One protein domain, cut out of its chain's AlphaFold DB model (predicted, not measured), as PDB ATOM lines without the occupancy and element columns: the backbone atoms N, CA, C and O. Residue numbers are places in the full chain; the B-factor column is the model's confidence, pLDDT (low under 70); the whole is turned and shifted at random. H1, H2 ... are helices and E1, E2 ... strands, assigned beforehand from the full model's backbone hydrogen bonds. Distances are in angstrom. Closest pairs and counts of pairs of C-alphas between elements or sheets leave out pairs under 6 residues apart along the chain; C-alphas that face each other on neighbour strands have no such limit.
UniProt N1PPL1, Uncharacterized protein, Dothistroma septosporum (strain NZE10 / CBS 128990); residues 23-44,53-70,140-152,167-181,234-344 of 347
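What this domain is: This is residues 23 to 44, 53 to 70, 140 to 152, 167 to 181 and 234 to 344 of the 347 residues of an uncharacterized protein of Dothistroma septosporum (strain NZE10 / CBS 128990) (UniProt N1PPL1). A small head holds H1, with the E7, E9, E8, E11 end of a curled sheet wrapped round it; a smaller sheet, E3, E6, E10 and E12, is partly face to face with that end on the side away from H1, its strands crossed. From the head, E1, E4 and E2 run on side by side as a long twisted arm, which makes the length, with E5 beside E2. The printed part has 179 residues, mostly strand, in the order E1 to E7, H1, E8 to E12; both sheets are mixed. It is loose, with a radius of gyration of the C-alphas of 19.7 A, and spans 71 by 38 by 25 A.

Where its parts are: The large sheet runs E2, residues 53 to 68, 48.0 A; E4, 167 to 181, 44.2 A; E1, 23 to 42, 61.1 A; E7, 270 to 275; E9, 303 to 308; E8, 292 to 298; and E11, 333 to 336. The small sheet runs E3, 145 to 148; E6, 262 to 265; E10, 315 to 320; and E12, 340 to 343. H1 is residues 279 to 288, 14.1 A, and E5 is 237 to 243, 19.1 A. C-alpha 23 is at (157.897, 141.052, 84.317), C-alpha 279 at (121.945, 150.528, 103.123) and C-alpha 343 at (108.289, 162.387, 101.849).

How they stand to each other: The large sheet is twisted. E2 and E4 are parallel, with N 57 and O 169 at 2.8 A. E1 is staggered: residues 23 to 36 pair with antiparallel E4, N 29 and O 174 at 2.8 A, and residues 38 to 41 with antiparallel E7, N 40 and O 271 at 2.7 A. E8 and E9 form a hairpin, N 305 and O 296 at 2.8 A. E7, H1 and E8 make a split strand-helix-strand unit, two strands running the same way with E9 between them, its crossover right-handed. H1 is on this sheet, making two layers, a helix on one face of a sheet; its closest C-alphas to E8 are those of Ala 279 and Asp 297, 5.2 A. In H1 every O i to N i+4 pair is within hydrogen-bond range. The sheets form a sandwich, two sheets face to face, strands at 67 degrees; the closest C-alphas of E8 and E10 are those of Ala 293 and Gly 316, 5.2 A. E10 and E12 are parallel, N 316 and O 340 at 2.8 A. E5 pairs with no named strand.

The domain as a whole: The C-alphas of Asp 70 and Ser 140, the two farthest apart, are 73.1 A apart, across one cut; the gaps from C-alpha 44 to 53, 152 to 167 and 181 to 234 are 22.9 A, 22.2 A and 12.5 A. The links E5 to E6 and E10 to E11 are long. Mean pLDDT of the printed part is 71.1; 67 residues are under 70, among them 23 to 34, 53 to 70, 169 to 181 and 234 to 244.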
ATOM      1  N   ASP A  23     158.736 142.235  84.457       48.06
ATOM      2  CA  ASP A  23     157.897 141.052  84.317       48.06
ATOM      3  C   ASP A  23     156.489 141.396  84.819       48.06
ATOM      4  O   ASP A  23     156.319 142.105  85.824       48.06
ATOM      5  N   LYS A  24     155.481 141.001  84.043       50.47
ATOM      6  CA  LYS A  24     154.070 141.260  84.331       50.47
ATOM      7  C   LYS A  24     153.345 139.929  84.328       50.47
ATOM      8  O   LYS A  24     153.007 139.427  83.261       50.47
ATOM      9  N   ASP A  25     153.054 139.431  85.518       51.59
ATOM     10  CA  ASP A  25     152.194 138.269  85.688       51.59
ATOM     11  C   ASP A  25     150.754 138.727  85.886       51.59
ATOM     12  O   ASP A  25     150.440 139.500  86.792       51.59
ATOM     13  N   GLU A  26     149.858 138.248  85.031       50.19
ATOM     14  CA  GLU A  26     148.423 138.470  85.164       50.19
ATOM     15  C   GLU A  26     147.767 137.184  85.664       50.19
ATOM     16  O   GLU A  26     147.922 136.119  85.069       50.19
ATOM     17  N   SER A  27     147.031 137.269  86.770       45.28
ATOM     18  CA  SER A  27     146.221 136.161  87.271       45.28
ATOM     19  C   SER A  27     144.764 136.581  87.378       45.28
ATOM     20  O   SER A  27     144.447 137.724  87.704       45.28
ATOM     21  N   THR A  28     143.858 135.658  87.073       44.22
ATOM     22  CA  THR A  28     142.416 135.900  87.127       44.22
ATOM     23  C   THR A  28     141.775 134.927  88.105       44.22
ATOM     24  O   THR A  28     141.982 133.720  88.008       44.22
ATOM     25  N   SER A  29     140.986 135.449  89.038       42.47
ATOM     26  CA  SER A  29     140.131 134.676  89.938       42.47
ATOM     27  C   SER A  29     138.673 135.044  89.682       42.47
ATOM     28  O   SER A  29     138.376 136.176  89.313       42.47
ATOM     29  N   VAL A  30     137.755 134.100  89.858       44.12
ATOM     30  CA  VAL A  30     136.318 134.332  89.688       44.12
ATOM     31  C   VAL A  30     135.621 133.880  90.957       44.12
ATOM     32  O   VAL A  30     135.732 132.719  91.339       44.12
ATOM     33  N   ASP A  31     134.900 134.798  91.586       45.59
ATOM     34  CA  ASP A  31     134.013 134.513  92.706       45.59
ATOM     35  C   ASP A  31     132.555 134.606  92.252       45.59
ATOM     36  O   ASP A  31     132.203 135.418  91.392       45.59
ATOM     37  N   SER A  32     131.696 133.760  92.814       52.88
ATOM     38  CA  SER A  32     130.269 133.767  92.513       52.88
ATOM     39  C   SER A  32     129.457 133.702  93.793       52.88
ATOM     40  O   SER A  32     129.551 132.753  94.568       52.88
ATOM     41  N   THR A  33     128.605 134.703  93.975       60.28
ATOM     42  CA  THR A  33     127.666 134.791  95.089       60.28
ATOM     43  C   THR A  33     126.236 134.813  94.561       60.28
ATOM     44  O   THR A  33     125.969 135.198  93.423       60.28
ATOM     45  N   GLY A  34     125.288 134.338  95.367       66.31
ATOM     46  CA  GLY A  34     123.880 134.266  94.991       66.31
ATOM     47  C   GLY A  34     122.990 134.737  96.126       66.31
ATOM     48  O   GLY A  34     123.029 134.171  97.216       66.31
ATOM     49  N   THR A  35     122.148 135.729  95.851       70.81
ATOM     50  CA  THR A  35     121.170 136.254  96.806       70.81
ATOM     51  C   THR A  35     119.769 135.996  96.283       70.81
ATOM     52  O   THR A  35     119.371 136.536  95.252       70.81
ATOM     53  N   CYS A  36     118.997 135.182  96.998       73.19
ATOM     54  CA  CYS A  36     117.586 134.957  96.703       73.19
ATOM     55  C   CYS A  36     116.709 135.719  97.693       73.19
ATOM     56  O   CYS A  36     116.950 135.698  98.897       73.19
ATOM     57  N   PHE A  37     115.657 136.349  97.186       75.00
ATOM     58  CA  PHE A  37     114.643 137.004  97.996       75.00
ATOM     59  C   PHE A  37     113.245 136.616  97.526       75.00
ATOM     60  O   PHE A  37     112.981 136.374  96.342       75.00
ATOM     61  N   THR A  38     112.328 136.559  98.484       77.81
ATOM     62  CA  THR A  38     110.926 136.248  98.208       77.81
ATOM     63  C   THR A  38     110.164 137.547  98.009       77.81
ATOM     64  O   THR A  38     110.238 138.456  98.837       77.81
ATOM     65  N   LYS A  39     109.436 137.636  96.896       79.88
ATOM     66  CA  LYS A  39     108.490 138.709  96.616       79.88
ATOM     67  C   LYS A  39     107.135 138.372  97.234       79.88
ATOM     68  O   LYS A  39     106.589 137.296  96.987       79.88
ATOM     69  N   TYR A  40     106.574 139.324  97.961       76.88
ATOM     70  CA  TYR A  40     105.270 139.272  98.606       76.88
ATOM     71  C   TYR A  40     104.337 140.301  97.985       76.88
ATOM     72  O   TYR A  40     104.747 141.423  97.681       76.88
ATOM     73  N   ARG A  41     103.068 139.941  97.827       76.31
ATOM     74  CA  ARG A  41     102.016 140.863  97.388       76.31
ATOM     75  C   ARG A  41     100.763 140.631  98.215       76.31
ATOM     76  O   ARG A  41     100.553 139.539  98.743       76.31
ATOM     77  N   HIS A  42      99.926 141.654  98.316       74.62
ATOM     78  CA  HIS A  42      98.585 141.502  98.852       74.62
ATOM     79  C   HIS A  42      97.729 140.688  97.866       74.62
ATOM     80  O   HIS A  42      97.506 141.119  96.735       74.62
ATOM     81  N   VAL A  43      97.270 139.500  98.265       66.94
ATOM     82  CA  VAL A  43      96.479 138.597  97.408       66.94
ATOM     83  C   VAL A  43      95.394 137.881  98.211       66.94
ATOM     84  O   VAL A  43      95.527 137.661  99.412       66.94
ATOM     85  N   THR A  44      94.302 137.525  97.534       59.84
ATOM     86  CA  THR A  44      93.162 136.779  98.095       59.84
ATOM     87  C   THR A  44      93.258 135.267  97.878       59.84
ATOM     88  O   THR A  44      92.430 134.533  98.410       59.84
ATOM     89  N   ARG A  53     112.887 133.083  89.411       69.31
ATOM     90  CA  ARG A  53     113.642 133.755  88.334       69.31
ATOM     91  C   ARG A  53     115.064 134.034  88.804       69.31
ATOM     92  O   ARG A  53     115.229 134.746  89.789       69.31
ATOM     93  N   THR A  54     116.054 133.554  88.057       66.94
ATOM     94  CA  THR A  54     117.476 133.818  88.317       66.94
ATOM     95  C   THR A  54     118.018 134.830  87.312       66.94
ATOM     96  O   THR A  54     117.753 134.717  86.115       66.94
ATOM     97  N   ARG A  55     118.762 135.827  87.790       61.44
ATOM     98  CA  ARG A  55     119.492 136.803  86.972       61.44
ATOM     99  C   ARG A  55     120.968 136.769  87.341       61.44
ATOM    100  O   ARG A  55     121.274 136.704  88.523       61.44
ATOM    101  N   THR A  56     121.848 136.897  86.352       59.50
ATOM    102  CA  THR A  56     123.300 136.972  86.556       59.50
ATOM    103  C   THR A  56     123.809 138.385  86.268       59.50
ATOM    104  O   THR A  56     123.458 138.967  85.240       59.50
ATOM    105  N   VAL A  57     124.617 138.937  87.171       52.75
ATOM    106  CA  VAL A  57     125.344 140.207  87.021       52.75
ATOM    107  C   VAL A  57     126.834 139.909  87.118       52.75
ATOM    108  O   VAL A  57     127.239 139.111  87.957       52.75
ATOM    109  N   SER A  58     127.640 140.524  86.257       51.47
ATOM    110  CA  SER A  58     129.086 140.302  86.210       51.47
ATOM    111  C   SER A  58     129.843 141.603  86.430       51.47
ATOM    112  O   SER A  58     129.495 142.628  85.843       51.47
ATOM    113  N   GLN A  59     130.889 141.550  87.247       48.03
ATOM    114  CA  GLN A  59     131.756 142.677  87.560       48.03
ATOM    115  C   GLN A  59     133.219 142.256  87.471       48.03
ATOM    116  O   GLN A  59     133.565 141.159  87.891       48.03
ATOM    117  N   THR A  60     134.081 143.139  86.965       44.50
ATOM    118  CA  THR A  60     135.532 142.915  86.941       44.50
ATOM    119  C   THR A  60     136.224 143.902  87.874       44.50
ATOM    120  O   THR A  60     136.001 145.108  87.772       44.50
ATOM    121  N   VAL A  61     137.066 143.391  88.770       43.78
ATOM    122  CA  VAL A  61     137.890 144.158  89.710       43.78
ATOM    123  C   VAL A  61     139.349 143.974  89.324       43.78
ATOM    124  O   VAL A  61     139.819 142.845  89.246       43.78
ATOM    125  N   SER A  62     140.073 145.067  89.095       44.94
ATOM    126  CA  SER A  62     141.502 145.021  88.769       44.94
ATOM    127  C   SER A  62     142.338 145.515  89.945       44.94
ATOM    128  O   SER A  62     142.095 146.608  90.458       44.94
ATOM    129  N   SER A  63     143.341 144.733  90.340       43.00
ATOM    130  CA  SER A  63     144.280 145.068  91.412       43.00
ATOM    131  C   SER A  63     145.714 144.924  90.911       43.00
ATOM    132  O   SER A  63     146.079 143.901  90.335       43.00
ATOM    133  N   THR A  64     146.546 145.934  91.159       43.97
ATOM    134  CA  THR A  64     147.972 145.896  90.809       43.97
ATOM    135  C   THR A  64     148.792 145.589  92.053       43.97
ATOM    136  O   THR A  64     148.731 146.334  93.031       43.97
ATOM    137  N   ILE A  65     149.571 144.513  92.011       45.28
ATOM    138  CA  ILE A  65     150.503 144.124  93.069       45.28
ATOM    139  C   ILE A  65     151.909 144.463  92.583       45.28
ATOM    140  O   ILE A  65     152.353 143.953  91.559       45.28
ATOM    141  N   THR A  66     152.628 145.320  93.302       43.34
ATOM    142  CA  THR A  66     154.051 145.553  93.028       43.34
ATOM    143  C   THR A  66     154.872 144.660  93.946       43.34
ATOM    144  O   THR A  66     154.857 144.852  95.162       43.34
ATOM    145  N   ALA A  67     155.575 143.690  93.365       41.81
ATOM    146  CA  ALA A  67     156.532 142.850  94.072       41.81
ATOM    147  C   ALA A  67     157.957 143.358  93.801       41.81
ATOM    148  O   ALA A  67     158.307 143.677  92.663       41.81
ATOM    149  N   CYS A  68     158.786 143.451  94.836       44.19
ATOM    150  CA  CYS A  68     160.227 143.602  94.651       44.19
ATOM    151  C   CYS A  68     160.779 142.229  94.250       44.19
ATOM    152  O   CYS A  68     160.465 141.242  94.915       44.19
ATOM    153  N   GLY A  69     161.521 142.159  93.140       42.44
ATOM    154  CA  GLY A  69     162.224 140.932  92.754       42.44
ATOM    155  C   GLY A  69     163.298 140.552  93.779       42.44
ATOM    156  O   GLY A  69     163.647 141.373  94.631       42.44
ATOM    157  N   ASP A  70     163.807 139.319  93.693       39.97
ATOM    158  CA  ASP A  70     164.909 138.834  94.534       39.97
ATOM    159  C   ASP A  70     166.063 139.849  94.584       39.97
ATOM    160  O   ASP A  70     166.378 140.493  93.578       39.97
ATOM    161  N   SER A 140      94.760 160.065  97.892       50.88
ATOM    162  CA  SER A 140      94.587 158.795  97.168       50.88
ATOM    163  C   SER A 140      95.589 157.707  97.568       50.88
ATOM    164  O   SER A 140      95.358 156.537  97.272       50.88
ATOM    165  N   PHE A 141      96.687 158.061  98.244       61.41
ATOM    166  CA  PHE A 141      97.686 157.097  98.705       61.41
ATOM    167  C   PHE A 141      97.434 156.771 100.178       61.41
ATOM    168  O   PHE A 141      97.949 157.432 101.072       61.41
ATOM    169  N   LYS A 142      96.579 155.776 100.433       65.44
ATOM    170  CA  LYS A 142      96.428 155.196 101.770       65.44
ATOM    171  C   LYS A 142      97.407 154.030 101.891       65.44
ATOM    172  O   LYS A 142      97.279 153.081 101.112       65.44
ATOM    173  N   PRO A 143      98.398 154.092 102.790       69.19
ATOM    174  CA  PRO A 143      99.343 153.001 102.948       69.19
ATOM    175  C   PRO A 143      98.634 151.798 103.579       69.19
ATOM    176  O   PRO A 143      98.327 151.787 104.767       69.19
ATOM    177  N   ASP A 144      98.402 150.755 102.787       70.94
ATOM    178  CA  ASP A 144      97.943 149.453 103.297       70.94
ATOM    179  C   ASP A 144      99.093 148.664 103.949       70.94
ATOM    180  O   ASP A 144      98.881 147.640 104.600       70.94
ATOM    181  N   MET A 145     100.331 149.121 103.752       75.19
ATOM    182  CA  MET A 145     101.553 148.475 104.211       75.19
ATOM    183  C   MET A 145     102.445 149.462 104.965       75.19
ATOM    184  O   MET A 145     103.491 149.860 104.452       75.19
ATOM    185  N   LEU A 146     102.022 149.851 106.169       81.75
ATOM    186  CA  LEU A 146     102.810 150.699 107.065       81.75
ATOM    187  C   LEU A 146     103.916 149.889 107.753       81.75
ATOM    188  O   LEU A 146     103.680 148.777 108.236       81.75
ATOM    189  N   ARG A 147     105.114 150.464 107.822       82.81
ATOM    190  CA  ARG A 147     106.249 149.954 108.585       82.81
ATOM    191  C   ARG A 147     106.754 151.015 109.545       82.81
ATOM    192  O   ARG A 147     106.804 152.197 109.218       82.81
ATOM    193  N   ILE A 148     107.137 150.545 110.723       83.12
ATOM    194  CA  ILE A 148     107.718 151.349 111.789       83.12
ATOM    195  C   ILE A 148     109.154 150.876 111.975       83.12
ATOM    196  O   ILE A 148     109.407 149.670 111.976       83.12
ATOM    197  N   PHE A 149     110.070 151.827 112.104       82.62
ATOM    198  CA  PHE A 149     111.491 151.569 112.287       82.62
ATOM    199  C   PHE A 149     111.762 150.659 113.496       82.62
ATOM    200  O   PHE A 149     111.033 150.701 114.492       82.62
ATOM    201  N   GLY A 150     112.776 149.794 113.378       75.56
ATOM    202  CA  GLY A 150     113.178 148.845 114.419       75.56
ATOM    203  C   GLY A 150     112.222 147.661 114.601       75.56
ATOM    204  O   GLY A 150     112.462 146.785 115.434       75.56
ATOM    205  N   GLN A 151     111.129 147.584 113.832       76.81
ATOM    206  CA  GLN A 151     110.243 146.427 113.854       76.81
ATOM    207  C   GLN A 151     110.676 145.385 112.826       76.81
ATOM    208  O   GLN A 151     110.681 145.630 111.617       76.81
ATOM    209  N   GLN A 152     110.936 144.168 113.312       68.25
ATOM    210  CA  GLN A 152     111.161 143.018 112.441       68.25
ATOM    211  C   GLN A 152     110.003 142.827 111.457       68.25
ATOM    212  O   GLN A 152     108.820 142.919 111.803       68.25
ATOM    213  N   CYS A 167     116.181 135.392  92.381       74.38
ATOM    214  CA  CYS A 167     117.571 135.145  92.717       74.38
ATOM    215  C   CYS A 167     118.470 136.009  91.837       74.38
ATOM    216  O   CYS A 167     118.325 136.037  90.613       74.38
ATOM    217  N   LEU A 168     119.397 136.712  92.469       72.06
ATOM    218  CA  LEU A 168     120.447 137.478  91.825       72.06
ATOM    219  C   LEU A 168     121.773 136.756  92.064       72.06
ATOM    220  O   LEU A 168     122.247 136.692  93.192       72.06
ATOM    221  N   ALA A 169     122.344 136.195  91.007       68.06
ATOM    222  CA  ALA A 169     123.708 135.703  90.988       68.06
ATOM    223  C   ALA A 169     124.641 136.860  90.616       68.06
ATOM    224  O   ALA A 169     124.461 137.494  89.576       68.06
ATOM    225  N   GLN A 170     125.629 137.138  91.453       57.19
ATOM    226  CA  GLN A 170     126.715 138.060  91.158       57.19
ATOM    227  C   GLN A 170     127.979 137.245  90.884       57.19
ATOM    228  O   GLN A 170     128.313 136.318  91.618       57.19
ATOM    229  N   ILE A 171     128.649 137.561  89.784       55.00
ATOM    230  CA  ILE A 171     129.927 136.975  89.390       55.00
ATOM    231  C   ILE A 171     130.951 138.100  89.419       55.00
ATOM    232  O   ILE A 171     130.856 139.041  88.632       55.00
ATOM    233  N   THR A 172     131.933 137.994  90.302       48.03
ATOM    234  CA  THR A 172     133.013 138.969  90.416       48.03
ATOM    235  C   THR A 172     134.300 138.344  89.909       48.03
ATOM    236  O   THR A 172     134.830 137.404  90.492       48.03
ATOM    237  N   THR A 173     134.818 138.871  88.808       45.41
ATOM    238  CA  THR A 173     136.111 138.495  88.246       45.41
ATOM    239  C   THR A 173     137.182 139.417  88.814       45.41
ATOM    240  O   THR A 173     137.171 140.616  88.557       45.41
ATOM    241  N   TYR A 174     138.132 138.876  89.560       43.91
ATOM    242  CA  TYR A 174     139.312 139.587  90.032       43.91
ATOM    243  C   TYR A 174     140.467 139.374  89.059       43.91
ATOM    244  O   TYR A 174     140.848 138.240  88.788       43.91
ATOM    245  N   VAL A 175     141.037 140.458  88.548       44.94
ATOM    246  CA  VAL A 175     142.245 140.459  87.723       44.94
ATOM    247  C   VAL A 175     143.371 141.057  88.553       44.94
ATOM    248  O   VAL A 175     143.340 142.241  88.891       44.94
ATOM    249  N   PHE A 176     144.365 140.246  88.894       46.34
ATOM    250  CA  PHE A 176     145.558 140.688  89.602       46.34
ATOM    251  C   PHE A 176     146.703 140.833  88.609       46.34
ATOM    252  O   PHE A 176     147.121 139.854  87.994       46.34
ATOM    253  N   THR A 177     147.229 142.046  88.472       45.94
ATOM    254  CA  THR A 177     148.459 142.301  87.723       45.94
ATOM    255  C   THR A 177     149.609 142.427  88.708       45.94
ATOM    256  O   THR A 177     149.737 143.439  89.398       45.94
ATOM    257  N   THR A 178     150.460 141.414  88.771       46.78
ATOM    258  CA  THR A 178     151.707 141.467  89.526       46.78
ATOM    259  C   THR A 178     152.781 142.073  88.641       46.78
ATOM    260  O   THR A 178     153.073 141.569  87.562       46.78
ATOM    261  N   THR A 179     153.360 143.185  89.080       45.88
ATOM    262  CA  THR A 179     154.521 143.789  88.428       45.88
ATOM    263  C   THR A 179     155.720 143.570  89.327       45.88
ATOM    264  O   THR A 179     155.759 144.101  90.439       45.88
ATOM    265  N   THR A 180     156.704 142.810  88.859       47.66
ATOM    266  CA  THR A 180     157.982 142.699  89.561       47.66
ATOM    267  C   THR A 180     158.885 143.845  89.131       47.66
ATOM    268  O   THR A 180     159.185 144.001  87.943       47.66
ATOM    269  N   VAL A 181     159.326 144.663  90.085       46.31
ATOM    270  CA  VAL A 181     160.406 145.622  89.846       46.31
ATOM    271  C   VAL A 181     161.705 144.930  90.232       46.31
ATOM    272  O   VAL A 181     161.982 144.727  91.411       46.31
ATOM    273  N   THR A 234     153.212 146.268  99.213       40.97
ATOM    274  CA  THR A 234     151.986 147.052  99.005       40.97
ATOM    275  C   THR A 234     150.763 146.161  99.220       40.97
ATOM    276  O   THR A 234     150.684 145.064  98.672       40.97
ATOM    277  N   VAL A 235     149.805 146.644 100.012       38.47
ATOM    278  CA  VAL A 235     148.532 145.975 100.314       38.47
ATOM    279  C   VAL A 235     147.739 145.699  99.033       38.47
ATOM    280  O   VAL A 235     147.483 146.612  98.248       38.47
ATOM    281  N   ALA A 236     147.289 144.455  98.850       39.81
ATOM    282  CA  ALA A 236     146.261 144.142  97.865       39.81
ATOM    283  C   ALA A 236     144.942 144.804  98.301       39.81
ATOM    284  O   ALA A 236     144.359 144.437  99.324       39.81
ATOM    285  N   ALA A 237     144.501 145.806  97.540       42.19
ATOM    286  CA  ALA A 237     143.202 146.437  97.720       42.19
ATOM    287  C   ALA A 237     142.208 145.871  96.695       42.19
ATOM    288  O   ALA A 237     142.431 145.968  95.485       42.19
ATOM    289  N   SER A 238     141.116 145.278  97.177       41.66
ATOM    290  CA  SER A 238     139.976 144.892  96.342       41.66
ATOM    291  C   SER A 238     139.052 146.094  96.199       41.66
ATOM    292  O   SER A 238     138.639 146.658  97.210       41.66
ATOM    293  N   THR A 239     138.744 146.516  94.969       46.84
ATOM    294  CA  THR A 239     137.818 147.634  94.736       46.84
ATOM    295  C   THR A 239     136.457 147.116  94.287       46.84
ATOM    296  O   THR A 239     136.341 146.600  93.183       46.84
ATOM    297  N   THR A 240     135.414 147.278  95.100       53.44
ATOM    298  CA  THR A 240     134.037 146.978  94.676       53.44
ATOM    299  C   THR A 240     133.413 148.230  94.083       53.44
ATOM    300  O   THR A 240     133.306 149.256  94.749       53.44
ATOM    301  N   THR A 241     132.992 148.170  92.827       55.53
ATOM    302  CA  THR A 241     132.284 149.278  92.175       55.53
ATOM    303  C   THR A 241     130.782 149.161  92.408       55.53
ATOM    304  O   THR A 241     130.182 148.182  91.976       55.53
ATOM    305  N   GLN A 242     130.175 150.161  93.041       65.12
ATOM    306  CA  GLN A 242     128.727 150.293  93.206       65.12
ATOM    307  C   GLN A 242     128.195 151.485  92.403       65.12
ATOM    308  O   GLN A 242     128.939 152.373  91.971       65.12
ATOM    309  N   HIS A 243     126.884 151.520  92.192       68.25
ATOM    310  CA  HIS A 243     126.226 152.619  91.504       68.25
ATOM    311  C   HIS A 243     126.281 153.897  92.349       68.25
ATOM    312  O   HIS A 243     126.040 153.869  93.554       68.25
ATOM    313  N   LEU A 244     126.519 155.053  91.720       66.81
ATOM    314  CA  LEU A 244     126.697 156.327  92.428       66.81
ATOM    315  C   LEU A 244     125.518 156.710  93.340       66.81
ATOM    316  O   LEU A 244     125.725 157.278  94.408       66.81
ATOM    317  N   LYS A 245     124.284 156.342  92.975       70.75
ATOM    318  CA  LYS A 245     123.091 156.523  93.835       70.75
ATOM    319  C   LYS A 245     123.173 155.786  95.178       70.75
ATOM    320  O   LYS A 245     122.510 156.199  96.121       70.75
ATOM    321  N   CYS A 246     123.947 154.710  95.251       77.38
ATOM    322  CA  CYS A 246     124.091 153.893  96.448       77.38
ATOM    323  C   CYS A 246     125.258 154.342  97.331       77.38
ATOM    324  O   CYS A 246     125.504 153.729  98.366       77.38
ATOM    325  N   ALA A 247     125.955 155.424  96.964       70.38
ATOM    326  CA  ALA A 247     126.917 156.059  97.855       70.38
ATOM    327  C   ALA A 247     126.213 156.520  99.142       70.38
ATOM    328  O   ALA A 247     125.139 157.115  99.029       70.38
ATOM    329  N   PRO A 248     126.811 156.337 100.335       71.62
ATOM    330  CA  PRO A 248     126.199 156.730 101.605       71.62
ATOM    331  C   PRO A 248     125.714 158.183 101.627       71.62
ATOM    332  O   PRO A 248     124.654 158.482 102.159       71.62
ATOM    333  N   THR A 249     126.444 159.084 100.966       68.19
ATOM    334  CA  THR A 249     126.103 160.511 100.846       68.19
ATOM    335  C   THR A 249     124.899 160.808  99.950       68.19
ATOM    336  O   THR A 249     124.391 161.926  99.966       68.19
ATOM    337  N   ASN A 250     124.460 159.842  99.144       70.56
ATOM    338  CA  ASN A 250     123.321 159.967  98.235       70.56
ATOM    339  C   ASN A 250     122.073 159.234  98.741       70.56
ATOM    340  O   ASN A 250     121.015 159.356  98.118       70.56
ATOM    341  N   LEU A 251     122.187 158.474  99.830       82.75
ATOM    342  CA  LEU A 251     121.055 157.830 100.481       82.75
ATOM    343  C   LEU A 251     120.244 158.859 101.274       82.75
ATOM    344  O   LEU A 251     120.787 159.838 101.784       82.75
ATOM    345  N   ILE A 252     118.935 158.638 101.371       86.25
ATOM    346  CA  ILE A 252     118.047 159.495 102.157       86.25
ATOM    347  C   ILE A 252     117.835 158.825 103.510       86.25
ATOM    348  O   ILE A 252     117.298 157.724 103.575       86.25
ATOM    349  N   SER A 253     118.249 159.488 104.580       87.56
ATOM    350  CA  SER A 253     118.146 158.979 105.955       87.56
ATOM    351  C   SER A 253     117.497 159.980 106.911       87.56
ATOM    352  O   SER A 253     117.393 159.732 108.108       87.56
ATOM    353  N   GLU A 254     117.032 161.116 106.392       83.88
ATOM    354  CA  GLU A 254     116.333 162.123 107.176       83.88
ATOM    355  C   GLU A 254     115.189 162.769 106.395       83.88
ATOM    356  O   GLU A 254     115.190 162.857 105.165       83.88
ATOM    357  N   VAL A 255     114.208 163.255 107.144       81.12
ATOM    358  CA  VAL A 255     113.106 164.072 106.659       81.12
ATOM    359  C   VAL A 255     112.806 165.138 107.707       81.12
ATOM    360  O   VAL A 255     112.675 164.852 108.891       81.12
ATOM    361  N   ASN A 256     112.728 166.401 107.281       79.94
ATOM    362  CA  ASN A 256     112.497 167.552 108.167       79.94
ATOM    363  C   ASN A 256     113.489 167.670 109.350       79.94
ATOM    364  O   ASN A 256     113.116 168.178 110.406       79.94
ATOM    365  N   GLY A 257     114.741 167.229 109.177       78.50
ATOM    366  CA  GLY A 257     115.767 167.279 110.227       78.50
ATOM    367  C   GLY A 257     115.610 166.219 111.321       78.50
ATOM    368  O   GLY A 257     116.170 166.378 112.402       78.50
ATOM    369  N   TYR A 258     114.844 165.160 111.053       83.62
ATOM    370  CA  TYR A 258     114.725 163.978 111.903       83.62
ATOM    371  C   TYR A 258     114.964 162.718 111.080       83.62
ATOM    372  O   TYR A 258     114.740 162.703 109.867       83.62
ATOM    373  N   GLY A 259     115.394 161.652 111.747       85.94
ATOM    374  CA  GLY A 259     115.498 160.328 111.146       85.94
ATOM    375  C   GLY A 259     114.156 159.801 110.620       85.94
ATOM    376  O   GLY A 259     113.083 160.212 111.071       85.94
ATOM    377  N   ILE A 260     114.195 158.880 109.658       89.38
ATOM    378  CA  ILE A 260     112.978 158.320 109.050       89.38
ATOM    379  C   ILE A 260     112.425 157.211 109.950       89.38
ATOM    380  O   ILE A 260     112.960 156.107 110.000       89.38
ATOM    381  N   GLY A 261     111.321 157.483 110.644       86.69
ATOM    382  CA  GLY A 261     110.694 156.520 111.552       86.69
ATOM    383  C   GLY A 261     109.674 155.594 110.893       86.69
ATOM    384  O   GLY A 261     109.344 154.550 111.460       86.69
ATOM    385  N   GLN A 262     109.135 155.958 109.724       88.00
ATOM    386  CA  GLN A 262     108.067 155.194 109.076       88.00
ATOM    387  C   GLN A 262     108.160 155.194 107.549       88.00
ATOM    388  O   GLN A 262     108.441 156.218 106.922       88.00
ATOM    389  N   THR A 263     107.797 154.061 106.948       88.56
ATOM    390  CA  THR A 263     107.575 153.922 105.502       88.56
ATOM    391  C   THR A 263     106.222 153.276 105.223       88.56
ATOM    392  O   THR A 263     105.677 152.538 106.046       88.56
ATOM    393  N   GLY A 264     105.635 153.578 104.067       85.50
ATOM    394  CA  GLY A 264     104.283 153.150 103.727       85.50
ATOM    395  C   GLY A 264     104.119 152.886 102.240       85.50
ATOM    396  O   GLY A 264     104.350 153.767 101.412       85.50
ATOM    397  N   GLY A 265     103.674 151.677 101.900       81.88
ATOM    398  CA  GLY A 265     103.328 151.298 100.529       81.88
ATOM    399  C   GLY A 265     101.849 150.963 100.342       81.88
ATOM    400  O   GLY A 265     101.118 150.732 101.304       81.88
ATOM    401  N   ASN A 266     101.413 150.903  99.085       78.25
ATOM    402  CA  ASN A 266     100.050 150.531  98.693       78.25
ATOM    403  C   ASN A 266      99.955 149.011  98.429       78.25
ATOM    404  O   ASN A 266     100.935 148.392  98.026       78.25
ATOM    405  N   SER A 267      98.781 148.401  98.620       72.56
ATOM    406  CA  SER A 267      98.477 146.993  98.318       72.56
ATOM    407  C   SER A 267      98.730 146.570  96.863       72.56
ATOM    408  O   SER A 267      98.934 145.383  96.598       72.56
ATOM    409  N   ALA A 268      98.775 147.516  95.918       70.00
ATOM    410  CA  ALA A 268      99.185 147.242  94.540       70.00
ATOM    411  C   ALA A 268     100.673 146.861  94.414       70.00
ATOM    412  O   ALA A 268     101.044 146.156  93.471       70.00
ATOM    413  N   ASN A 269     101.513 147.299  95.354       74.88
ATOM    414  CA  ASN A 269     102.954 147.107  95.316       74.88
ATOM    415  C   ASN A 269     103.325 145.665  95.669       74.88
ATOM    416  O   ASN A 269     102.696 145.005  96.497       74.88
ATOM    417  N   THR A 270     104.401 145.189  95.052       77.81
ATOM    418  CA  THR A 270     105.050 143.933  95.441       77.81
ATOM    419  C   THR A 270     106.312 144.263  96.237       77.81
ATOM    420  O   THR A 270     106.985 145.246  95.929       77.81
ATOM    421  N   ARG A 271     106.633 143.462  97.257       83.31
ATOM    422  CA  ARG A 271     107.776 143.672  98.161       83.31
ATOM    423  C   ARG A 271     108.719 142.486  98.145       83.31
ATOM    424  O   ARG A 271     108.299 141.386  98.473       83.31
ATOM    425  N   GLY A 272     109.975 142.692  97.784       78.94
ATOM    426  CA  GLY A 272     111.046 141.734  98.037       78.94
ATOM    427  C   GLY A 272     111.602 141.958  99.435       78.94
ATOM    428  O   GLY A 272     111.851 143.105  99.786       78.94
ATOM    429  N   LEU A 273     111.789 140.892 100.213       82.62
ATOM    430  CA  LEU A 273     112.533 140.942 101.473       82.62
ATOM    431  C   LEU A 273     113.847 140.182 101.306       82.62
ATOM    432  O   LEU A 273     113.832 138.973 101.058       82.62
ATOM    433  N   ALA A 274     114.952 140.904 101.440       77.62
ATOM    434  CA  ALA A 274     116.305 140.378 101.452       77.62
ATOM    435  C   ALA A 274     116.948 140.615 102.833       77.62
ATOM    436  O   ALA A 274     116.522 141.524 103.556       77.62
ATOM    437  N   PRO A 275     117.973 139.828 103.208       69.44
ATOM    438  CA  PRO A 275     118.820 140.164 104.347       69.44
ATOM    439  C   PRO A 275     119.391 141.575 104.160       69.44
ATOM    440  O   PRO A 275     119.924 141.878 103.093       69.44
ATOM    441  N   GLY A 276     119.233 142.435 105.164       63.69
ATOM    442  CA  GLY A 276     119.781 143.792 105.161       63.69
ATOM    443  C   GLY A 276     120.744 143.981 106.324       63.69
ATOM    444  O   GLY A 276     120.524 143.453 107.404       63.69
ATOM    445  N   SER A 277     121.829 144.708 106.105       64.88
ATOM    446  CA  SER A 277     122.708 145.214 107.175       64.88
ATOM    447  C   SER A 277     123.560 146.398 106.709       64.88
ATOM    448  O   SER A 277     124.427 146.866 107.440       64.88
ATOM    449  N   ASP A 278     123.368 146.823 105.460       83.31
ATOM    450  CA  ASP A 278     124.111 147.881 104.795       83.31
ATOM    451  C   ASP A 278     123.179 148.513 103.758       83.31
ATOM    452  O   ASP A 278     122.780 147.883 102.770       83.31
ATOM    453  N   ALA A 279     122.840 149.778 103.983       85.06
ATOM    454  CA  ALA A 279     121.945 150.528 103.123       85.06
ATOM    455  C   ALA A 279     122.498 150.718 101.700       85.06
ATOM    456  O   ALA A 279     121.723 150.738 100.736       85.06
ATOM    457  N   SER A 280     123.824 150.798 101.536       82.31
ATOM    458  CA  SER A 280     124.468 150.860 100.220       82.31
ATOM    459  C   SER A 280     124.284 149.544  99.466       82.31
ATOM    460  O   SER A 280     123.869 149.558  98.305       82.31
ATOM    461  N   ALA A 281     124.473 148.408 100.142       82.69
ATOM    462  CA  ALA A 281     124.199 147.090  99.572       82.69
ATOM    463  C   ALA A 281     122.707 146.891  99.249       82.69
ATOM    464  O   ALA A 281     122.376 146.366  98.185       82.69
ATOM    465  N   CYS A 282     121.797 147.364 100.108       87.94
ATOM    466  CA  CYS A 282     120.356 147.292  99.857       87.94
ATOM    467  C   CYS A 282     119.937 148.120  98.629       87.94
ATOM    468  O   CYS A 282     119.180 147.655  97.769       87.94
ATOM    469  N   CYS A 283     120.485 149.332  98.493       86.69
ATOM    470  CA  CYS A 283     120.321 150.145  97.291       86.69
ATOM    471  C   CYS A 283     120.882 149.443  96.052       86.69
ATOM    472  O   CYS A 283     120.209 149.381  95.019       86.69
ATOM    473  N   GLN A 284     122.093 148.890  96.150       85.19
ATOM    474  CA  GLN A 284     122.756 148.225  95.034       85.19
ATOM    475  C   GLN A 284     121.938 147.020  94.560       85.19
ATOM    476  O   GLN A 284     121.710 146.861  93.363       85.19
ATOM    477  N   LEU A 285     121.379 146.247  95.495       86.38
ATOM    478  CA  LEU A 285     120.476 145.143  95.193       86.38
ATOM    479  C   LEU A 285     119.236 145.609  94.413       86.38
ATOM    480  O   LEU A 285     118.798 144.922  93.490       86.38
ATOM    481  N   CYS A 286     118.677 146.779  94.735       87.81
ATOM    482  CA  CYS A 286     117.579 147.365  93.967       87.81
ATOM    483  C   CYS A 286     118.014 147.783  92.561       87.81
ATOM    484  O   CYS A 286     117.328 147.460  91.596       87.81
ATOM    485  N   VAL A 287     119.163 148.449  92.423       84.00
ATOM    486  CA  VAL A 287     119.712 148.850  91.115       84.00
ATOM    487  C   VAL A 287     119.957 147.632  90.219       84.00
ATOM    488  O   VAL A 287     119.607 147.644  89.036       84.00
ATOM    489  N   ASP A 288     120.481 146.553  90.793       82.12
ATOM    490  CA  ASP A 288     120.753 145.304  90.084       82.12
ATOM    491  C   ASP A 288     119.498 144.457  89.860       82.12
ATOM    492  O   ASP A 288     119.516 143.492  89.088       82.12
ATOM    493  N   THR A 289     118.373 144.816  90.479       81.69
ATOM    494  CA  THR A 289     117.109 144.114  90.295       81.69
ATOM    495  C   THR A 289     116.199 144.858  89.326       81.69
ATOM    496  O   THR A 289     115.662 145.927  89.605       81.69
ATOM    497  N   GLU A 290     115.931 144.222  88.187       81.62
ATOM    498  CA  GLU A 290     114.991 144.734  87.193       81.62
ATOM    499  C   GLU A 290     113.603 145.003  87.806       81.62
ATOM    500  O   GLU A 290     113.042 144.168  88.525       81.62
ATOM    501  N   GLY A 291     113.052 146.180  87.503       81.94
ATOM    502  CA  GLY A 291     111.734 146.612  87.970       81.94
ATOM    503  C   GLY A 291     111.684 147.047  89.437       81.94
ATOM    504  O   GLY A 291     110.598 147.362  89.925       81.94
ATOM    505  N   CYS A 292     112.815 147.068  90.154       88.19
ATOM    506  CA  CYS A 292     112.853 147.625  91.501       88.19
ATOM    507  C   CYS A 292     112.653 149.144  91.444       88.19
ATOM    508  O   CYS A 292     113.497 149.898  90.955       88.19
ATOM    509  N   ALA A 293     111.505 149.597  91.935       88.31
ATOM    510  CA  ALA A 293     111.124 150.997  91.963       88.31
ATOM    511  C   ALA A 293     111.896 151.768  93.041       88.31
ATOM    512  O   ALA A 293     112.301 152.903  92.791       88.31
ATOM    513  N   ALA A 294     112.111 151.161  94.211       90.44
ATOM    514  CA  ALA A 294     112.794 151.779  95.346       90.44
ATOM    515  C   ALA A 294     113.271 150.740  96.374       90.44
ATOM    516  O   ALA A 294     112.736 149.632  96.426       90.44
ATOM    517  N   SER A 295     114.232 151.125  97.212       92.88
ATOM    518  CA  SER A 295     114.750 150.341  98.335       92.88
ATOM    519  C   SER A 295     114.575 151.067  99.663       92.88
ATOM    520  O   SER A 295     114.695 152.292  99.731       92.88
ATOM    521  N   GLU A 296     114.354 150.297 100.722       92.06
ATOM    522  CA  GLU A 296     114.431 150.747 102.113       92.06
ATOM    523  C   GLU A 296     115.267 149.750 102.920       92.06
ATOM    524  O   GLU A 296     115.058 148.537 102.845       92.06
ATOM    525  N   ASP A 297     116.214 150.272 103.684       91.06
ATOM    526  CA  ASP A 297     117.054 149.531 104.612       91.06
ATOM    527  C   ASP A 297     116.650 149.886 106.044       91.06
ATOM    528  O   ASP A 297     116.451 151.055 106.386       91.06
ATOM    529  N   ASP A 298     116.476 148.849 106.850       88.12
ATOM    530  CA  ASP A 298     116.216 148.915 108.281       88.12
ATOM    531  C   ASP A 298     117.426 148.310 108.999       88.12
ATOM    532  O   ASP A 298     117.466 147.084 109.183       88.12
ATOM    533  N   PRO A 299     118.432 149.135 109.344       80.00
ATOM    534  CA  PRO A 299     119.687 148.636 109.895       80.00
ATOM    535  C   PRO A 299     119.486 147.924 111.239       80.00
ATOM    536  O   PRO A 299     120.106 146.890 111.480       80.00
ATOM    537  N   ASP A 300     118.562 148.405 112.078       79.25
ATOM    538  CA  ASP A 300     118.284 147.835 113.403       79.25
ATOM    539  C   ASP A 300     117.622 146.460 113.316       79.25
ATOM    540  O   ASP A 300     117.923 145.549 114.089       79.25
ATOM    541  N   ALA A 301     116.700 146.295 112.367       78.12
ATOM    542  CA  ALA A 301     115.989 145.039 112.183       78.12
ATOM    543  C   ALA A 301     116.647 144.112 111.146       78.12
ATOM    544  O   ALA A 301     116.082 143.052 110.856       78.12
ATOM    545  N   ALA A 302     117.801 144.506 110.597       79.81
ATOM    546  CA  ALA A 302     118.552 143.792 109.570       79.81
ATOM    547  C   ALA A 302     117.703 143.405 108.337       79.81
ATOM    548  O   ALA A 302     117.795 142.295 107.801       79.81
ATOM    549  N   ASN A 303     116.825 144.314 107.895       83.19
ATOM    550  CA  ASN A 303     115.925 144.064 106.766       83.19
ATOM    551  C   ASN A 303     116.212 145.004 105.596       83.19
ATOM    552  O   ASN A 303     116.193 146.220 105.762       83.19
ATOM    553  N   CYS A 304     116.341 144.440 104.394       88.44
ATOM    554  CA  CYS A 304     116.348 145.192 103.144       88.44
ATOM    555  C   CYS A 304     115.067 144.895 102.359       88.44
ATOM    556  O   CYS A 304     114.800 143.742 102.000       88.44
ATOM    557  N   PHE A 305     114.277 145.927 102.058       90.00
ATOM    558  CA  PHE A 305     113.081 145.778 101.235       90.00
ATOM    559  C   PHE A 305     113.243 146.426  99.877       90.00
ATOM    560  O   PHE A 305     113.684 147.566  99.738       90.00
ATOM    561  N   LEU A 306     112.784 145.691  98.871       90.94
ATOM    562  CA  LEU A 306     112.743 146.110  97.481       90.94
ATOM    563  C   LEU A 306     111.287 146.286  97.068       90.94
ATOM    564  O   LEU A 306     110.495 145.343  97.131       90.94
ATOM    565  N   TRP A 307     110.923 147.477  96.621       89.31
ATOM    566  CA  TRP A 307     109.562 147.804  96.212       89.31
ATOM    567  C   TRP A 307     109.425 147.734  94.697       89.31
ATOM    568  O   TRP A 307     110.241 148.294  93.972       89.31
ATOM    569  N   TYR A 308     108.367 147.087  94.211       88.38
ATOM    570  CA  TYR A 308     108.077 146.929  92.783       88.38
ATOM    571  C   TYR A 308     106.696 147.497  92.444       88.38
ATOM    572  O   TYR A 308     105.725 147.251  93.170       88.38
ATOM    573  N   THR A 309     106.603 148.198  91.312       80.31
ATOM    574  CA  THR A 309     105.383 148.870  90.815       80.31
ATOM    575  C   THR A 309     105.026 148.457  89.379       80.31
ATOM    576  O   THR A 309     104.603 149.273  88.553       80.31
ATOM    577  N   GLU A 310     105.185 147.160  89.093       71.81
ATOM    578  CA  GLU A 310     104.959 146.550  87.775       71.81
ATOM    579  C   GLU A 310     103.552 146.855  87.203       71.81
ATOM    580  O   GLU A 310     102.576 146.891  87.958       71.81
ATOM    581  N   PRO A 311     103.415 147.054  85.872       64.75
ATOM    582  CA  PRO A 311     104.452 146.973  84.829       64.75
ATOM    583  C   PRO A 311     105.308 148.246  84.690       64.75
ATOM    584  O   PRO A 311     106.140 148.335  83.793       64.75
ATOM    585  N   THR A 312     105.101 149.247  85.546       70.06
ATOM    586  CA  THR A 312     105.816 150.529  85.495       70.06
ATOM    587  C   THR A 312     106.904 150.623  86.568       70.06
ATOM    588  O   THR A 312     107.045 149.747  87.414       70.06
ATOM    589  N   CYS A 313     107.665 151.715  86.553       78.25
ATOM    590  CA  CYS A 313     108.488 152.151  87.678       78.25
ATOM    591  C   CYS A 313     107.847 153.398  88.305       78.25
ATOM    592  O   CYS A 313     108.347 154.510  88.176       78.25
ATOM    593  N   GLY A 314     106.657 153.216  88.880       78.75
ATOM    594  CA  GLY A 314     105.880 154.264  89.543       78.75
ATOM    595  C   GLY A 314     106.358 154.580  90.965       78.75
ATOM    596  O   GLY A 314     107.487 154.266  91.349       78.75
ATOM    597  N   LEU A 315     105.474 155.181  91.766       83.19
ATOM    598  CA  LEU A 315     105.728 155.513  93.172       83.19
ATOM    599  C   LEU A 315     105.920 154.239  94.013       83.19
ATOM    600  O   LEU A 315     104.965 153.503  94.261       83.19
ATOM    601  N   GLY A 316     107.157 153.983  94.440       84.44
ATOM    602  CA  GLY A 316     107.542 152.806  95.214       84.44
ATOM    603  C   GLY A 316     106.929 152.805  96.611       84.44
ATOM    604  O   GLY A 316     106.245 151.853  96.973       84.44
ATOM    605  N   PHE A 317     107.145 153.870  97.377       87.38
ATOM    606  CA  PHE A 317     106.554 154.062  98.700       87.38
ATOM    607  C   PHE A 317     106.660 155.527  99.132       87.38
ATOM    608  O   PHE A 317     107.351 156.341  98.513       87.38
ATOM    609  N   GLN A 318     105.958 155.847 100.209       88.75
ATOM    610  CA  GLN A 318     106.066 157.105 100.932       88.75
ATOM    611  C   GLN A 318     106.836 156.895 102.239       88.75
ATOM    612  O   GLN A 318     106.877 155.775 102.749       88.75
ATOM    613  N   TYR A 319     107.445 157.947 102.783       88.62
ATOM    614  CA  TYR A 319     108.216 157.898 104.031       88.62
ATOM    615  C   TYR A 319     108.014 159.158 104.885       88.62
ATOM    616  O   TYR A 319     107.716 160.230 104.359       88.62
ATOM    617  N   SER A 320     108.146 159.032 106.206       87.31
ATOM    618  CA  SER A 320     108.037 160.144 107.163       87.31
ATOM    619  C   SER A 320     108.891 159.905 108.413       87.31
ATOM    620  O   SER A 320     109.370 158.795 108.648       87.31
ATOM    621  N   ASP A 321     109.049 160.940 109.240       84.44
ATOM    622  CA  ASP A 321     109.660 160.833 110.574       84.44
ATOM    623  C   ASP A 321     108.807 159.969 111.526       84.44
ATOM    624  O   ASP A 321     109.271 159.509 112.568       84.44
ATOM    625  N   GLY A 322     107.543 159.716 111.168       80.25
ATOM    626  CA  GLY A 322     106.606 158.925 111.953       80.25
ATOM    627  C   GLY A 322     106.296 159.519 113.325       80.25
ATOM    628  O   GLY A 322     105.841 158.791 114.209       80.25
ATOM    629  N   GLY A 323     106.603 160.805 113.540       77.62
ATOM    630  CA  GLY A 323     106.582 161.442 114.858       77.62
ATOM    631  C   GLY A 323     107.582 160.852 115.863       77.62
ATOM    632  O   GLY A 323     107.533 161.195 117.048       77.62
ATOM    633  N   GLN A 324     108.482 159.970 115.422       67.69
ATOM    634  CA  GLN A 324     109.572 159.457 116.237       67.69
ATOM    635  C   GLN A 324     110.692 160.492 116.164       67.69
ATOM    636  O   GLN A 324     111.187 160.795 115.085       67.69
ATOM    637  N   ARG A 325     111.064 161.095 117.297       76.31
ATOM    638  CA  ARG A 325     112.148 162.093 117.378       76.31
ATOM    639  C   ARG A 325     113.520 161.425 117.214       76.31
ATOM    640  O   ARG A 325     114.341 161.472 118.123       76.31
ATOM    641  N   LEU A 326     113.721 160.740 116.096       83.81
ATOM    642  CA  LEU A 326     114.970 160.090 115.736       83.81
ATOM    643  C   LEU A 326     115.983 161.159 115.339       83.81
ATOM    644  O   LEU A 326     115.633 162.138 114.676       83.81
ATOM    645  N   GLU A 327     117.236 160.965 115.732       86.12
ATOM    646  CA  GLU A 327     118.314 161.855 115.310       86.12
ATOM    647  C   GLU A 327     118.475 161.813 113.779       86.12
ATOM    648  O   GLU A 327     118.219 160.772 113.162       86.12
ATOM    649  N   PRO A 328     118.890 162.923 113.142       79.19
ATOM    650  CA  PRO A 328     119.285 162.935 111.737       79.19
ATOM    651  C   PRO A 328     120.193 161.758 111.374       79.19
ATOM    652  O   PRO A 328     121.167 161.478 112.072       79.19
ATOM    653  N   GLY A 329     119.874 161.059 110.285       78.12
ATOM    654  CA  GLY A 329     120.632 159.890 109.839       78.12
ATOM    655  C   GLY A 329     120.297 158.579 110.556       78.12
ATOM    656  O   GLY A 329     120.804 157.538 110.148       78.12
ATOM    657  N   SER A 330     119.442 158.610 111.582       84.19
ATOM    658  CA  SER A 330     118.898 157.410 112.226       84.19
ATOM    659  C   SER A 330     117.593 156.968 111.563       84.19
ATOM    660  O   SER A 330     116.919 157.744 110.886       84.19
ATOM    661  N   GLY A 331     117.180 155.726 111.808       87.56
ATOM    662  CA  GLY A 331     115.938 155.197 111.256       87.56
ATOM    663  C   GLY A 331     116.141 154.447 109.942       87.56
ATOM    664  O   GLY A 331     117.197 153.869 109.682       87.56
ATOM    665  N   PHE A 332     115.107 154.449 109.104       90.50
ATOM    666  CA  PHE A 332     115.195 153.877 107.767       90.50
ATOM    667  C   PHE A 332     116.148 154.674 106.883       90.50
ATOM    668  O   PHE A 332     116.124 155.904 106.864       90.50
ATOM    669  N   THR A 333     116.906 153.959 106.057       91.44
ATOM    670  CA  THR A 333     117.658 154.559 104.956       91.44
ATOM    671  C   THR A 333     117.028 154.146 103.634       91.44
ATOM    672  O   THR A 333     116.836 152.964 103.363       91.44
ATOM    673  N   VAL A 334     116.662 155.113 102.799       91.31
ATOM    674  CA  VAL A 334     115.832 154.884 101.612       91.31
ATOM    675  C   VAL A 334     116.484 155.422 100.344       91.31
ATOM    676  O   VAL A 334     117.233 156.401 100.365       91.31
ATOM    677  N   GLN A 335     116.194 154.780  99.210       89.94
ATOM    678  CA  GLN A 335     116.676 155.225  97.905       89.94
ATOM    679  C   GLN A 335     115.737 154.813  96.763       89.94
ATOM    680  O   GLN A 335     115.028 153.811  96.811       89.94
ATOM    681  N   THR A 336     115.744 155.611  95.701       87.19
ATOM    682  CA  THR A 336     115.065 155.326  94.436       87.19
ATOM    683  C   THR A 336     115.839 154.327  93.575       87.19
ATOM    684  O   THR A 336     117.040 154.473  93.342       87.19
ATOM    685  N   GLY A 337     115.119 153.352  93.022       84.56
ATOM    686  CA  GLY A 337     115.588 152.502  91.934       84.56
ATOM    687  C   GLY A 337     115.237 153.134  90.588       84.56
ATOM    688  O   GLY A 337     115.713 154.224  90.246       84.56
ATOM    689  N   CYS A 338     114.376 152.457  89.828       82.62
ATOM    690  CA  CYS A 338     113.821 152.989  88.584       82.62
ATOM    691  C   CYS A 338     112.614 153.924  88.791       82.62
ATOM    692  O   CYS A 338     112.225 154.611  87.848       82.62
ATOM    693  N   GLY A 339     112.000 153.922  89.982       83.62
ATOM    694  CA  GLY A 339     110.786 154.677  90.299       83.62
ATOM    695  C   GLY A 339     111.027 155.894  91.190       83.62
ATOM    696  O   GLY A 339     112.113 156.472  91.199       83.62
ATOM    697  N   THR A 340     109.997 156.296  91.938       83.62
ATOM    698  CA  THR A 340     110.045 157.455  92.849       83.62
ATOM    699  C   THR A 340     109.673 157.077  94.279       83.62
ATOM    700  O   THR A 340     108.981 156.088  94.507       83.62
ATOM    701  N   ILE A 341     110.098 157.897  95.239       85.25
ATOM    702  CA  ILE A 341     109.683 157.854  96.649       85.25
ATOM    703  C   ILE A 341     109.278 159.258  97.086       85.25
ATOM    704  O   ILE A 341     109.767 160.234  96.521       85.25
ATOM    705  N   GLU A 342     108.386 159.381  98.061       85.31
ATOM    706  CA  GLU A 342     107.835 160.682  98.467       85.31
ATOM    707  C   GLU A 342     107.849 160.856  99.988       85.31
ATOM    708  O   GLU A 342     107.345 160.007 100.723       85.31
ATOM    709  N   ALA A 343     108.393 161.982 100.454       83.38
ATOM    710  CA  ALA A 343     108.289 162.387 101.849       83.38
ATOM    711  C   ALA A 343     106.866 162.883 102.149       83.38
ATOM    712  O   ALA A 343     106.309 163.695 101.402       83.38
ATOM    713  N   VAL A 344     106.294 162.440 103.264       79.94
ATOM    714  CA  VAL A 344     104.977 162.864 103.752       79.94
ATOM    715  C   VAL A 344     105.072 163.380 105.183       79.94
ATOM    716  O   VAL A 344     105.986 163.026 105.921       79.94
TER     717      VAL A 344